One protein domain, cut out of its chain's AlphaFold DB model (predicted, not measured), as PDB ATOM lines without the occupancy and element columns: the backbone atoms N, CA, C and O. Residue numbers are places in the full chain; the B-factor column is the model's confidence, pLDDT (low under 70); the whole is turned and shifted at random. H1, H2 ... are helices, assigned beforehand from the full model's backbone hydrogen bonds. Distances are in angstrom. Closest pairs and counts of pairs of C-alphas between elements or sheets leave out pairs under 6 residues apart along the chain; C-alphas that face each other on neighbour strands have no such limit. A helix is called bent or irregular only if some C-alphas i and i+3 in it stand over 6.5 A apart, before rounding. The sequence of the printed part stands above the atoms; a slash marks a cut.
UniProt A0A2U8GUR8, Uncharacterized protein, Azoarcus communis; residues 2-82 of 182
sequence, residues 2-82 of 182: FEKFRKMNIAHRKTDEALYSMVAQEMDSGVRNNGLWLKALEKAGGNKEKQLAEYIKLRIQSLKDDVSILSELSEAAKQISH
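What this domain is: This is residues 2 to 82 of the 182 residues of an uncharacterized protein of Azoarcus communis (UniProt A0A2U8GUR8). Two long helices, H1 and H3, make an open V: residues 19 to 23 of H1 meet residues 56 to 63 of H3, and from there two free arms stick out, residues 2 to 14 of H1 and residues 65 to 82, of which 65 to 81 belong to H3. The short helix H2 packs on the first part of H3 at the closed end of the V. The printed part has 81 residues with three named helices, H1, H2 and H3 in that order along the chain, and no named strand; the class is all helix. The whole is loose, with a radius of gyration of the C-alphas of 16.2 A, and elongated, spanning 50 by 32 by 24 A.

Where its parts are: Find C-alpha 2 at (177.736, 159.855, 162.612); there H1 begins, and its residues 2 to 28 run 39.0 A from first to last C-alpha, ending at C-alpha 28 at (161.552, 131.535, 141.253). After five residues look for Asn 34, where H2 begins; it holds residues 34 to 44. Three residues later, at Lys 48, H3 begins; it is the longest helix, residues 48 to 81, and runs 48.1 A to C-alpha 81 at (185.407, 162.420, 130.043). No helix is bent or irregular.

How they stand to each other: Start at Leu 19 in H1 and look across to Ile 60 in H3: their C-alphas, 6.2 A apart, are the closest of the two helices, which touch. H1 touches H3 with residues 19 to 23 alone, and H3 touches H1 with residues 56 to 63 alone. The two run opposite ways at a steep tilt of 57 degrees. Go on to H2, which touches residues 48 to 59 of H3; here the closest C-alphas are those of Ala 44 and Gln 51, 4.8 A apart. H2 and H3 run opposite ways at a steep tilt of 47 degrees. H1 and H2 are apart. In the backbones of H1, H2 and H3, every O i to N i+4 pair is within hydrogen-bond range.

The domain as a whole: The two C-alphas farthest apart are those of Gly 46 and His 82, at 52.0 A. Without the free stretches 2 to 14 and 65 to 82, you find a body of 50 residues spanning 30 by 20 by 17 A. The printed part has no cut, and both links, H1 to H2 and H2 to H3, are tight. The mean pLDDT of the printed part is 72.3; look for values under 70 at residues 2 to 16 and 69 to 82, while H2 has a mean of 94.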
ATOM      1  N   PHE A   2     178.625 160.998 162.297       22.42
ATOM      2  CA  PHE A   2     177.736 159.855 162.612       22.42
ATOM      3  C   PHE A   2     176.428 159.756 161.794       22.42
ATOM      4  O   PHE A   2     176.023 158.657 161.426       22.42
ATOM      5  N   GLU A   3     175.799 160.877 161.427       28.14
ATOM      6  CA  GLU A   3     174.605 160.902 160.554       28.14
ATOM      7  C   GLU A   3     174.875 160.334 159.142       28.14
ATOM      8  O   GLU A   3     174.038 159.632 158.575       28.14
ATOM      9  N   LYS A   4     176.082 160.560 158.597       29.75
ATOM     10  CA  LYS A   4     176.509 160.022 157.291       29.75
ATOM     11  C   LYS A   4     176.681 158.501 157.357       29.75
ATOM     12  O   LYS A   4     176.189 157.800 156.480       29.75
ATOM     13  N   PHE A   5     177.273 157.994 158.442       23.91
ATOM     14  CA  PHE A   5     177.387 156.554 158.708       23.91
ATOM     15  C   PHE A   5     176.023 155.887 158.920       23.91
ATOM     16  O   PHE A   5     175.798 154.781 158.435       23.91
ATOM     17  N   ARG A   6     175.075 156.564 159.582       30.92
ATOM     18  CA  ARG A   6     173.713 156.048 159.778       30.92
ATOM     19  C   ARG A   6     172.938 155.964 158.460       30.92
ATOM     20  O   ARG A   6     172.318 154.937 158.199       30.92
ATOM     21  N   LYS A   7     173.019 156.992 157.604       32.81
ATOM     22  CA  LYS A   7     172.424 156.977 156.254       32.81
ATOM     23  C   LYS A   7     173.092 155.950 155.334       32.81
ATOM     24  O   LYS A   7     172.371 155.227 154.652       32.81
ATOM     25  N   MET A   8     174.423 155.814 155.375       29.56
ATOM     26  CA  MET A   8     175.149 154.756 154.656       29.56
ATOM     27  C   MET A   8     174.729 153.359 155.114       29.56
ATOM     28  O   MET A   8     174.472 152.509 154.275       29.56
ATOM     29  N   ASN A   9     174.574 153.126 156.420       30.94
ATOM     30  CA  ASN A   9     174.127 151.831 156.939       30.94
ATOM     31  C   ASN A   9     172.672 151.512 156.565       30.94
ATOM     32  O   ASN A   9     172.348 150.357 156.310       30.94
ATOM     33  N   ILE A  10     171.782 152.507 156.505       37.78
ATOM     34  CA  ILE A  10     170.394 152.305 156.053       37.78
ATOM     35  C   ILE A  10     170.349 152.031 154.543       37.78
ATOM     36  O   ILE A  10     169.609 151.146 154.114       37.78
ATOM     37  N   ALA A  11     171.155 152.738 153.746       41.53
ATOM     38  CA  ALA A  11     171.295 152.485 152.313       41.53
ATOM     39  C   ALA A  11     171.877 151.087 152.044       41.53
ATOM     40  O   ALA A  11     171.286 150.342 151.271       41.53
ATOM     41  N   HIS A  12     172.932 150.687 152.766       44.47
ATOM     42  CA  HIS A  12     173.526 149.349 152.683       44.47
ATOM     43  C   HIS A  12     172.534 148.228 153.022       44.47
ATOM     44  O   HIS A  12     172.523 147.186 152.370       44.47
ATOM     45  N   ARG A  13     171.668 148.437 154.021       51.88
ATOM     46  CA  ARG A  13     170.633 147.452 154.384       51.88
ATOM     47  C   ARG A  13     169.561 147.324 153.306       51.88
ATOM     48  O   ARG A  13     169.172 146.206 152.990       51.88
ATOM     49  N   LYS A  14     169.142 148.442 152.702       56.16
ATOM     50  CA  LYS A  14     168.210 148.428 151.564       56.16
ATOM     51  C   LYS A  14     168.826 147.789 150.314       56.16
ATOM     52  O   LYS A  14     168.115 147.104 149.590       56.16
ATOM     53  N   THR A  15     170.127 147.977 150.069       63.03
ATOM     54  CA  THR A  15     170.820 147.327 148.943       63.03
ATOM     55  C   THR A  15     171.001 145.831 149.161       63.03
ATOM     56  O   THR A  15     170.824 145.070 148.218       63.03
ATOM     57  N   ASP A  16     171.303 145.386 150.385       69.06
ATOM     58  CA  ASP A  16     171.408 143.953 150.676       69.06
ATOM     59  C   ASP A  16     170.052 143.262 150.502       69.06
ATOM     60  O   ASP A  16     169.974 142.254 149.806       69.06
ATOM     61  N   GLU A  17     168.975 143.831 151.048       74.19
ATOM     62  CA  GLU A  17     167.614 143.305 150.881       74.19
ATOM     63  C   GLU A  17     167.210 143.208 149.401       74.19
ATOM     64  O   GLU A  17     166.735 142.159 148.966       74.19
ATOM     65  N   ALA A  18     167.495 144.242 148.604       74.44
ATOM     66  CA  ALA A  18     167.224 144.236 147.167       74.44
ATOM     67  C   ALA A  18     167.996 143.136 146.416       74.44
ATOM     68  O   ALA A  18     167.429 142.479 145.543       74.44
ATOM     69  N   LEU A  19     169.265 142.896 146.769       81.00
ATOM     70  CA  LEU A  19     170.068 141.825 146.172       81.00
ATOM     71  C   LEU A  19     169.499 140.442 146.509       81.00
ATOM     72  O   LEU A  19     169.408 139.589 145.629       81.00
ATOM     73  N   TYR A  20     169.062 140.223 147.754       85.94
ATOM     74  CA  TYR A  20     168.368 138.987 148.123       85.94
ATOM     75  C   TYR A  20     167.050 138.823 147.352       85.94
ATOM     76  O   TYR A  20     166.781 137.729 146.856       85.94
ATOM     77  N   SER A  21     166.255 139.888 147.193       80.62
ATOM     78  CA  SER A  21     165.015 139.851 146.405       80.62
ATOM     79  C   SER A  21     165.261 139.532 144.929       80.62
ATOM     80  O   SER A  21     164.526 138.733 144.354       80.62
ATOM     81  N   MET A  22     166.309 140.099 144.321       81.44
ATOM     82  CA  MET A  22     166.694 139.793 142.939       81.44
ATOM     83  C   MET A  22     167.066 138.321 142.771       81.44
ATOM     84  O   MET A  22     166.563 137.662 141.866       81.44
ATOM     85  N   VAL A  23     167.903 137.785 143.664       87.38
ATOM     86  CA  VAL A  23     168.287 136.367 143.614       87.38
ATOM     87  C   VAL A  23     167.073 135.462 143.829       87.38
ATOM     88  O   VAL A  23     166.939 134.465 143.128       87.38
ATOM     89  N   ALA A  24     166.162 135.814 144.740       87.12
ATOM     90  CA  ALA A  24     164.921 135.068 144.935       87.12
ATOM     91  C   ALA A  24     164.065 135.047 143.658       87.12
ATOM     92  O   ALA A  24     163.640 133.979 143.225       87.12
ATOM     93  N   GLN A  25     163.894 136.195 142.997       82.31
ATOM     94  CA  GLN A  25     163.138 136.293 141.749       82.31
ATOM     95  C   GLN A  25     163.790 135.510 140.598       82.31
ATOM     96  O   GLN A  25     163.093 134.827 139.849       82.31
ATOM     97  N   GLU A  26     165.121 135.578 140.461       86.75
ATOM     98  CA  GLU A  26     165.878 134.755 139.507       86.75
ATOM     99  C   GLU A  26     165.547 133.272 139.726       86.75
ATOM    100  O   GLU A  26     165.105 132.581 138.806       86.75
ATOM    101  N   MET A  27     165.659 132.809 140.970       85.19
ATOM    102  CA  MET A  27     165.411 131.417 141.332       85.19
ATOM    103  C   MET A  27     163.960 130.977 141.106       85.19
ATOM    104  O   MET A  27     163.753 129.897 140.548       85.19
ATOM    105  N   ASP A  28     162.980 131.806 141.469       87.56
ATOM    106  CA  ASP A  28     161.552 131.535 141.253       87.56
ATOM    107  C   ASP A  28     161.206 131.460 139.760       87.56
ATOM    108  O   ASP A  28     160.394 130.637 139.338       87.56
ATOM    109  N   SER A  29     161.867 132.278 138.935       81.94
ATOM    110  CA  SER A  29     161.727 132.244 137.473       81.94
ATOM    111  C   SER A  29     162.482 131.084 136.803       81.94
ATOM    112  O   SER A  29     162.388 130.903 135.588       81.94
ATOM    113  N   GLY A  30     163.241 130.292 137.570       86.69
ATOM    114  CA  GLY A  30     164.086 129.206 137.067       86.69
ATOM    115  C   GLY A  30     165.383 129.674 136.397       86.69
ATOM    116  O   GLY A  30     166.151 128.850 135.892       86.69
ATOM    117  N   VAL A  31     165.658 130.978 136.405       82.81
ATOM    118  CA  VAL A  31     166.882 131.572 135.867       82.81
ATOM    119  C   VAL A  31     167.972 131.495 136.934       82.81
ATOM    120  O   VAL A  31     167.803 131.940 138.063       82.81
ATOM    121  N   ARG A  32     169.130 130.917 136.604       89.56
ATOM    122  CA  ARG A  32     170.272 130.881 137.528       89.56
ATOM    123  C   ARG A  32     171.604 130.883 136.804       89.56
ATOM    124  O   ARG A  32     171.720 130.397 135.678       89.56
ATOM    125  N   ASN A  33     172.644 131.335 137.497       91.94
ATOM    126  CA  ASN A  33     174.008 131.188 137.013       91.94
ATOM    127  C   ASN A  33     174.499 129.751 137.268       91.94
ATOM    128  O   ASN A  33     174.868 129.390 138.387       91.94
ATOM    129  N   ASN A  34     174.512 128.928 136.216       92.69
ATOM    130  CA  ASN A  34     174.895 127.514 136.304       92.69
ATOM    131  C   ASN A  34     176.336 127.298 136.801       92.69
ATOM    132  O   ASN A  34     176.594 126.316 137.495       92.69
ATOM    133  N   GLY A  35     177.261 128.217 136.502       94.75
ATOM    134  CA  GLY A  35     178.646 128.135 136.972       94.75
ATOM    135  C   GLY A  35     178.748 128.313 138.487       94.75
ATOM    136  O   GLY A  35     179.338 127.480 139.179       94.75
ATOM    137  N   LEU A  36     178.106 129.353 139.027       94.88
ATOM    138  CA  LEU A  36     178.040 129.575 140.477       94.88
ATOM    139  C   LEU A  36     177.261 128.461 141.188       94.88
ATOM    140  O   LEU A  36     177.630 128.061 142.289       94.88
ATOM    141  N   TRP A  37     176.219 127.924 140.548       94.06
ATOM    142  CA  TRP A  37     175.432 126.805 141.071       94.06
ATOM    143  C   TRP A  37     176.259 125.525 141.231       94.06
ATOM    144  O   TRP A  37     176.152 124.836 142.250       94.06
ATOM    145  N   LEU A  38     177.113 125.220 140.250       94.69
ATOM    146  CA  LEU A  38     178.024 124.076 140.305       94.69
ATOM    147  C   LEU A  38     179.129 124.285 141.350       94.69
ATOM    148  O   LEU A  38     179.420 123.380 142.129       94.69
ATOM    149  N   LYS A  39     179.680 125.500 141.440       95.38
ATOM    150  CA  LYS A  39     180.651 125.869 142.482       95.38
ATOM    151  C   LYS A  39     180.062 125.735 143.892       95.38
ATOM    152  O   LYS A  39     180.746 125.322 144.825       95.38
ATOM    153  N   ALA A  40     178.781 126.059 144.058       95.88
ATOM    154  CA  ALA A  40     178.072 125.837 145.311       95.88
ATOM    155  C   ALA A  40     177.865 124.341 145.603       95.88
ATOM    156  O   ALA A  40     177.978 123.934 146.758       95.88
ATOM    157  N   LEU A  41     177.612 123.514 144.578       94.12
ATOM    158  CA  LEU A  41     177.465 122.060 144.728       94.12
ATOM    159  C   LEU A  41     178.741 121.413 145.275       94.12
ATOM    160  O   LEU A  41     178.668 120.609 146.206       94.12
ATOM    161  N   GLU A  42     179.894 121.797 144.724       94.38
ATOM    162  CA  GLU A  42     181.217 121.337 145.160       94.38
ATOM    163  C   GLU A  42     181.428 121.614 146.657       94.38
ATOM    164  O   GLU A  42     181.719 120.707 147.436       94.38
ATOM    165  N   LYS A  43     181.179 122.856 147.093       92.69
ATOM    166  CA  LYS A  43     181.309 123.272 148.501       92.69
ATOM    167  C   LYS A  43     180.302 122.608 149.439       92.69
ATOM    168  O   LYS A  43     180.539 122.464 150.647       92.69
ATOM    169  N   ALA A  44     179.144 122.253 148.904       92.56
ATOM    170  CA  ALA A  44     178.058 121.689 149.679       92.56
ATOM    171  C   ALA A  44     178.230 120.198 149.977       92.56
ATOM    172  O   ALA A  44     177.537 119.688 150.858       92.56
ATOM    173  N   GLY A  45     179.133 119.500 149.276       89.25
ATOM    174  CA  GLY A  45     179.350 118.065 149.471       89.25
ATOM    175  C   GLY A  45     178.078 117.240 149.243       89.25
ATOM    176  O   GLY A  45     177.841 116.265 149.949       89.25
ATOM    177  N   GLY A  46     177.214 117.677 148.320       83.38
ATOM    178  CA  GLY A  46     175.943 117.015 148.003       83.38
ATOM    179  C   GLY A  46     174.749 117.376 148.899       83.38
ATOM    180  O   GLY A  46     173.635 116.939 148.613       83.38
ATOM    181  N   ASN A  47     174.921 118.195 149.947       94.94
ATOM    182  CA  ASN A  47     173.793 118.688 150.743       94.94
ATOM    183  C   ASN A  47     173.062 119.835 150.011       94.94
ATOM    184  O   ASN A  47     173.641 120.889 149.754       94.94
ATOM    185  N   LYS A  48     171.773 119.645 149.702       90.81
ATOM    186  CA  LYS A  48     170.977 120.597 148.905       90.81
ATOM    187  C   LYS A  48     170.746 121.946 149.593       90.81
ATOM    188  O   LYS A  48     170.806 122.979 148.935       90.81
ATOM    189  N   GLU A  49     170.510 121.955 150.900       92.81
ATOM    190  CA  GLU A  49     170.280 123.186 151.671       92.81
ATOM    191  C   GLU A  49     171.567 124.005 151.778       92.81
ATOM    192  O   GLU A  49     171.577 125.216 151.558       92.81
ATOM    193  N   LYS A  50     172.688 123.320 152.021       93.81
ATOM    194  CA  LYS A  50     174.016 123.930 152.044       93.81
ATOM    195  C   LYS A  50     174.406 124.476 150.669       93.81
ATOM    196  O   LYS A  50     174.975 125.560 150.592       93.81
ATOM    197  N   GLN A  51     174.072 123.760 149.593       94.69
ATOM    198  CA  GLN A  51     174.275 124.236 148.225       94.69
ATOM    199  C   GLN A  51     173.490 125.517 147.970       94.69
ATOM    200  O   GLN A  51     174.048 126.471 147.437       94.69
ATOM    201  N   LEU A  52     172.216 125.548 148.361       93.25
ATOM    202  CA  LEU A  52     171.376 126.724 148.193       93.25
ATOM    203  C   LEU A  52     171.959 127.936 148.935       93.25
ATOM    204  O   LEU A  52     172.109 129.003 148.341       93.25
ATOM    205  N   ALA A  53     172.359 127.755 150.194       92.44
ATOM    206  CA  ALA A  53     172.968 128.815 150.994       92.44
ATOM    207  C   ALA A  53     174.279 129.340 150.376       92.44
ATOM    208  O   ALA A  53     174.483 130.551 150.273       92.44
ATOM    209  N   GLU A  54     175.156 128.442 149.914       94.88
ATOM    210  CA  GLU A  54     176.404 128.824 149.239       94.88
ATOM    211  C   GLU A  54     176.152 129.511 147.893       94.88
ATOM    212  O   GLU A  54     176.841 130.476 147.560       94.88
ATOM    213  N   TYR A  55     175.150 129.068 147.133       95.25
ATOM    214  CA  TYR A  55     174.791 129.696 145.865       95.25
ATOM    215  C   TYR A  55     174.317 131.134 146.066       95.25
ATOM    216  O   TYR A  55     174.833 132.031 145.403       95.25
ATOM    217  N   ILE A  56     173.387 131.363 147.000       92.62
ATOM    218  CA  ILE A  56     172.863 132.704 147.294       92.62
ATOM    219  C   ILE A  56     174.016 133.640 147.667       92.62
ATOM    220  O   ILE A  56     174.135 134.730 147.110       92.62
ATOM    221  N   LYS A  57     174.929 133.187 148.535       91.69
ATOM    222  CA  LYS A  57     176.108 133.962 148.935       91.69
ATOM    223  C   LYS A  57     177.009 134.314 147.747       91.69
ATOM    224  O   LYS A  57     177.408 135.467 147.601       91.69
ATOM    225  N   LEU A  58     177.328 133.334 146.899       94.19
ATOM    226  CA  LEU A  58     178.161 133.540 145.711       94.19
ATOM    227  C   LEU A  58     177.491 134.470 144.694       94.19
ATOM    228  O   LEU A  58     178.168 135.305 144.096       94.19
ATOM    229  N   ARG A  59     176.173 134.347 144.503       92.94
ATOM    230  CA  ARG A  59     175.418 135.171 143.557       92.94
ATOM    231  C   ARG A  59     175.330 136.618 144.020       92.94
ATOM    232  O   ARG A  59     175.579 137.508 143.219       92.94
ATOM    233  N   ILE A  60     175.058 136.848 145.302       87.62
ATOM    234  CA  ILE A  60     175.047 138.195 145.884       87.62
ATOM    235  C   ILE A  60     176.421 138.844 145.759       87.62
ATOM    236  O   ILE A  60     176.495 140.013 145.397       87.62
ATOM    237  N   GLN A  61     177.500 138.103 146.022       86.62
ATOM    238  CA  GLN A  61     178.845 138.646 145.852       86.62
ATOM    239  C   GLN A  61     179.120 139.009 144.390       86.62
ATOM    240  O   GLN A  61     179.543 140.123 144.128       86.62
ATOM    241  N   SER A  62     178.786 138.126 143.444       88.31
ATOM    242  CA  SER A  62     178.902 138.417 142.008       88.31
ATOM    243  C   SER A  62     178.130 139.676 141.613       88.31
ATOM    244  O   SER A  62     178.680 140.513 140.916       88.31
ATOM    245  N   LEU A  63     176.895 139.851 142.093       81.75
ATOM    246  CA  LEU A  63     176.107 141.053 141.814       81.75
ATOM    247  C   LEU A  63     176.723 142.312 142.446       81.75
ATOM    248  O   LEU A  63     176.677 143.382 141.848       81.75
ATOM    249  N   LYS A  64     177.312 142.202 143.644       77.88
ATOM    250  CA  LYS A  64     178.046 143.308 144.282       77.88
ATOM    251  C   LYS A  64     179.295 143.680 143.495       77.88
ATOM    252  O   LYS A  64     179.546 144.867 143.320       77.88
ATOM    253  N   ASP A  65     180.038 142.687 143.019       79.75
ATOM    254  CA  ASP A  65     181.240 142.890 142.215       79.75
ATOM    255  C   ASP A  65     180.870 143.537 140.871       79.75
ATOM    256  O   ASP A  65     181.486 144.527 140.491       79.75
ATOM    257  N   ASP A  66     179.799 143.073 140.215       74.50
ATOM    258  CA  ASP A  66     179.274 143.671 138.981       74.50
ATOM    259  C   ASP A  66     178.869 145.141 139.204       74.50
ATOM    260  O   ASP A  66     179.215 146.011 138.409       74.50
ATOM    261  N   VAL A  67     178.185 145.453 140.312       70.12
ATOM    262  CA  VAL A  67     177.819 146.836 140.669       70.12
ATOM    263  C   VAL A  67     179.050 147.684 141.004       70.12
ATOM    264  O   VAL A  67     179.104 148.842 140.592       70.12
ATOM    265  N   SER A  68     180.043 147.132 141.711       70.19
ATOM    266  CA  SER A  68     181.300 147.830 142.021       70.19
ATOM    267  C   SER A  68     182.043 148.170 140.738       70.19
ATOM    268  O   SER A  68     182.356 149.334 140.512       70.19
ATOM    269  N   ILE A  69     182.205 147.196 139.842       57.59
ATOM    270  CA  ILE A  69     182.839 147.372 138.535       57.59
ATOM    271  C   ILE A  69     182.071 148.398 137.703       57.59
ATOM    272  O   ILE A  69     182.687 149.273 137.110       57.59
ATOM    273  N   LEU A  70     180.737 148.357 137.676       51.34
ATOM    274  CA  LEU A  70     179.942 149.365 136.969       51.34
ATOM    275  C   LEU A  70     180.109 150.762 137.576       51.34
ATOM    276  O   LEU A  70     180.168 151.740 136.833       51.34
ATOM    277  N   SER A  71     180.218 150.869 138.901       59.03
ATOM    278  CA  SER A  71     180.469 152.146 139.572       59.03
ATOM    279  C   SER A  71     181.878 152.671 139.298       59.03
ATOM    280  O   SER A  71     182.035 153.848 139.004       59.03
ATOM    281  N   GLU A  72     182.883 151.797 139.291       58.31
ATOM    282  CA  GLU A  72     184.280 152.124 139.007       58.31
ATOM    283  C   GLU A  72     184.484 152.461 137.530       58.31
ATOM    284  O   GLU A  72     185.174 153.422 137.221       58.31
ATOM    285  N   LEU A  73     183.841 151.739 136.610       47.53
ATOM    286  CA  LEU A  73     183.842 152.046 135.180       47.53
ATOM    287  C   LEU A  73     183.077 153.333 134.887       47.53
ATOM    288  O   LEU A  73     183.509 154.101 134.037       47.53
ATOM    289  N   SER A  74     181.973 153.595 135.589       50.38
ATOM    290  CA  SER A  74     181.276 154.879 135.521       50.38
ATOM    291  C   SER A  74     182.177 156.007 136.018       50.38
ATOM    292  O   SER A  74     182.245 157.049 135.381       50.38
ATOM    293  N   GLU A  75     182.857 155.838 137.149       51.72
ATOM    294  CA  GLU A  75     183.708 156.879 137.727       51.72
ATOM    295  C   GLU A  75     184.976 157.107 136.892       51.72
ATOM    296  O   GLU A  75     185.329 158.244 136.596       51.72
ATOM    297  N   ALA A  76     185.590 156.031 136.399       46.50
ATOM    298  CA  ALA A  76     186.709 156.085 135.469       46.50
ATOM    299  C   ALA A  76     186.295 156.687 134.118       46.50
ATOM    300  O   ALA A  76     187.037 157.486 133.558       46.50
ATOM    301  N   ALA A  77     185.099 156.377 133.603       41.75
ATOM    302  CA  ALA A  77     184.566 157.010 132.398       41.75
ATOM    303  C   ALA A  77     184.272 158.502 132.617       41.75
ATOM    304  O   ALA A  77     184.553 159.302 131.727       41.75
ATOM    305  N   LYS A  78     183.787 158.906 133.801       45.69
ATOM    306  CA  LYS A  78     183.657 160.325 134.177       45.69
ATOM    307  C   LYS A  78     185.020 161.020 134.240       45.69
ATOM    308  O   LYS A  78     185.149 162.129 133.738       45.69
ATOM    309  N   GLN A  79     186.045 160.362 134.784       40.53
ATOM    310  CA  GLN A  79     187.416 160.889 134.842       40.53
ATOM    311  C   GLN A  79     188.100 160.972 133.474       40.53
ATOM    312  O   GLN A  79     188.861 161.901 133.232       40.53
ATOM    313  N   ILE A  80     187.806 160.046 132.563       46.28
ATOM    314  CA  ILE A  80     188.299 160.091 131.180       46.28
ATOM    315  C   ILE A  80     187.521 161.137 130.352       46.28
ATOM    316  O   ILE A  80     188.061 161.669 129.385       46.28
ATOM    317  N   SER A  81     186.281 161.467 130.741       46.69
ATOM    318  CA  SER A  81     185.407 162.420 130.043       46.69
ATOM    319  C   SER A  81     185.505 163.872 130.524       46.69
ATOM    320  O   SER A  81     185.115 164.748 129.760       46.69
ATOM    321  N   HIS A  82     185.982 164.166 131.737       53.84
ATOM    322  CA  HIS A  82     185.939 165.532 132.282       53.84
ATOM    323  C   HIS A  82     187.249 165.958 132.945       53.84
ATOM    324  O   HIS A  82     187.303 166.230 134.140       53.84
TER     325      HIS A  82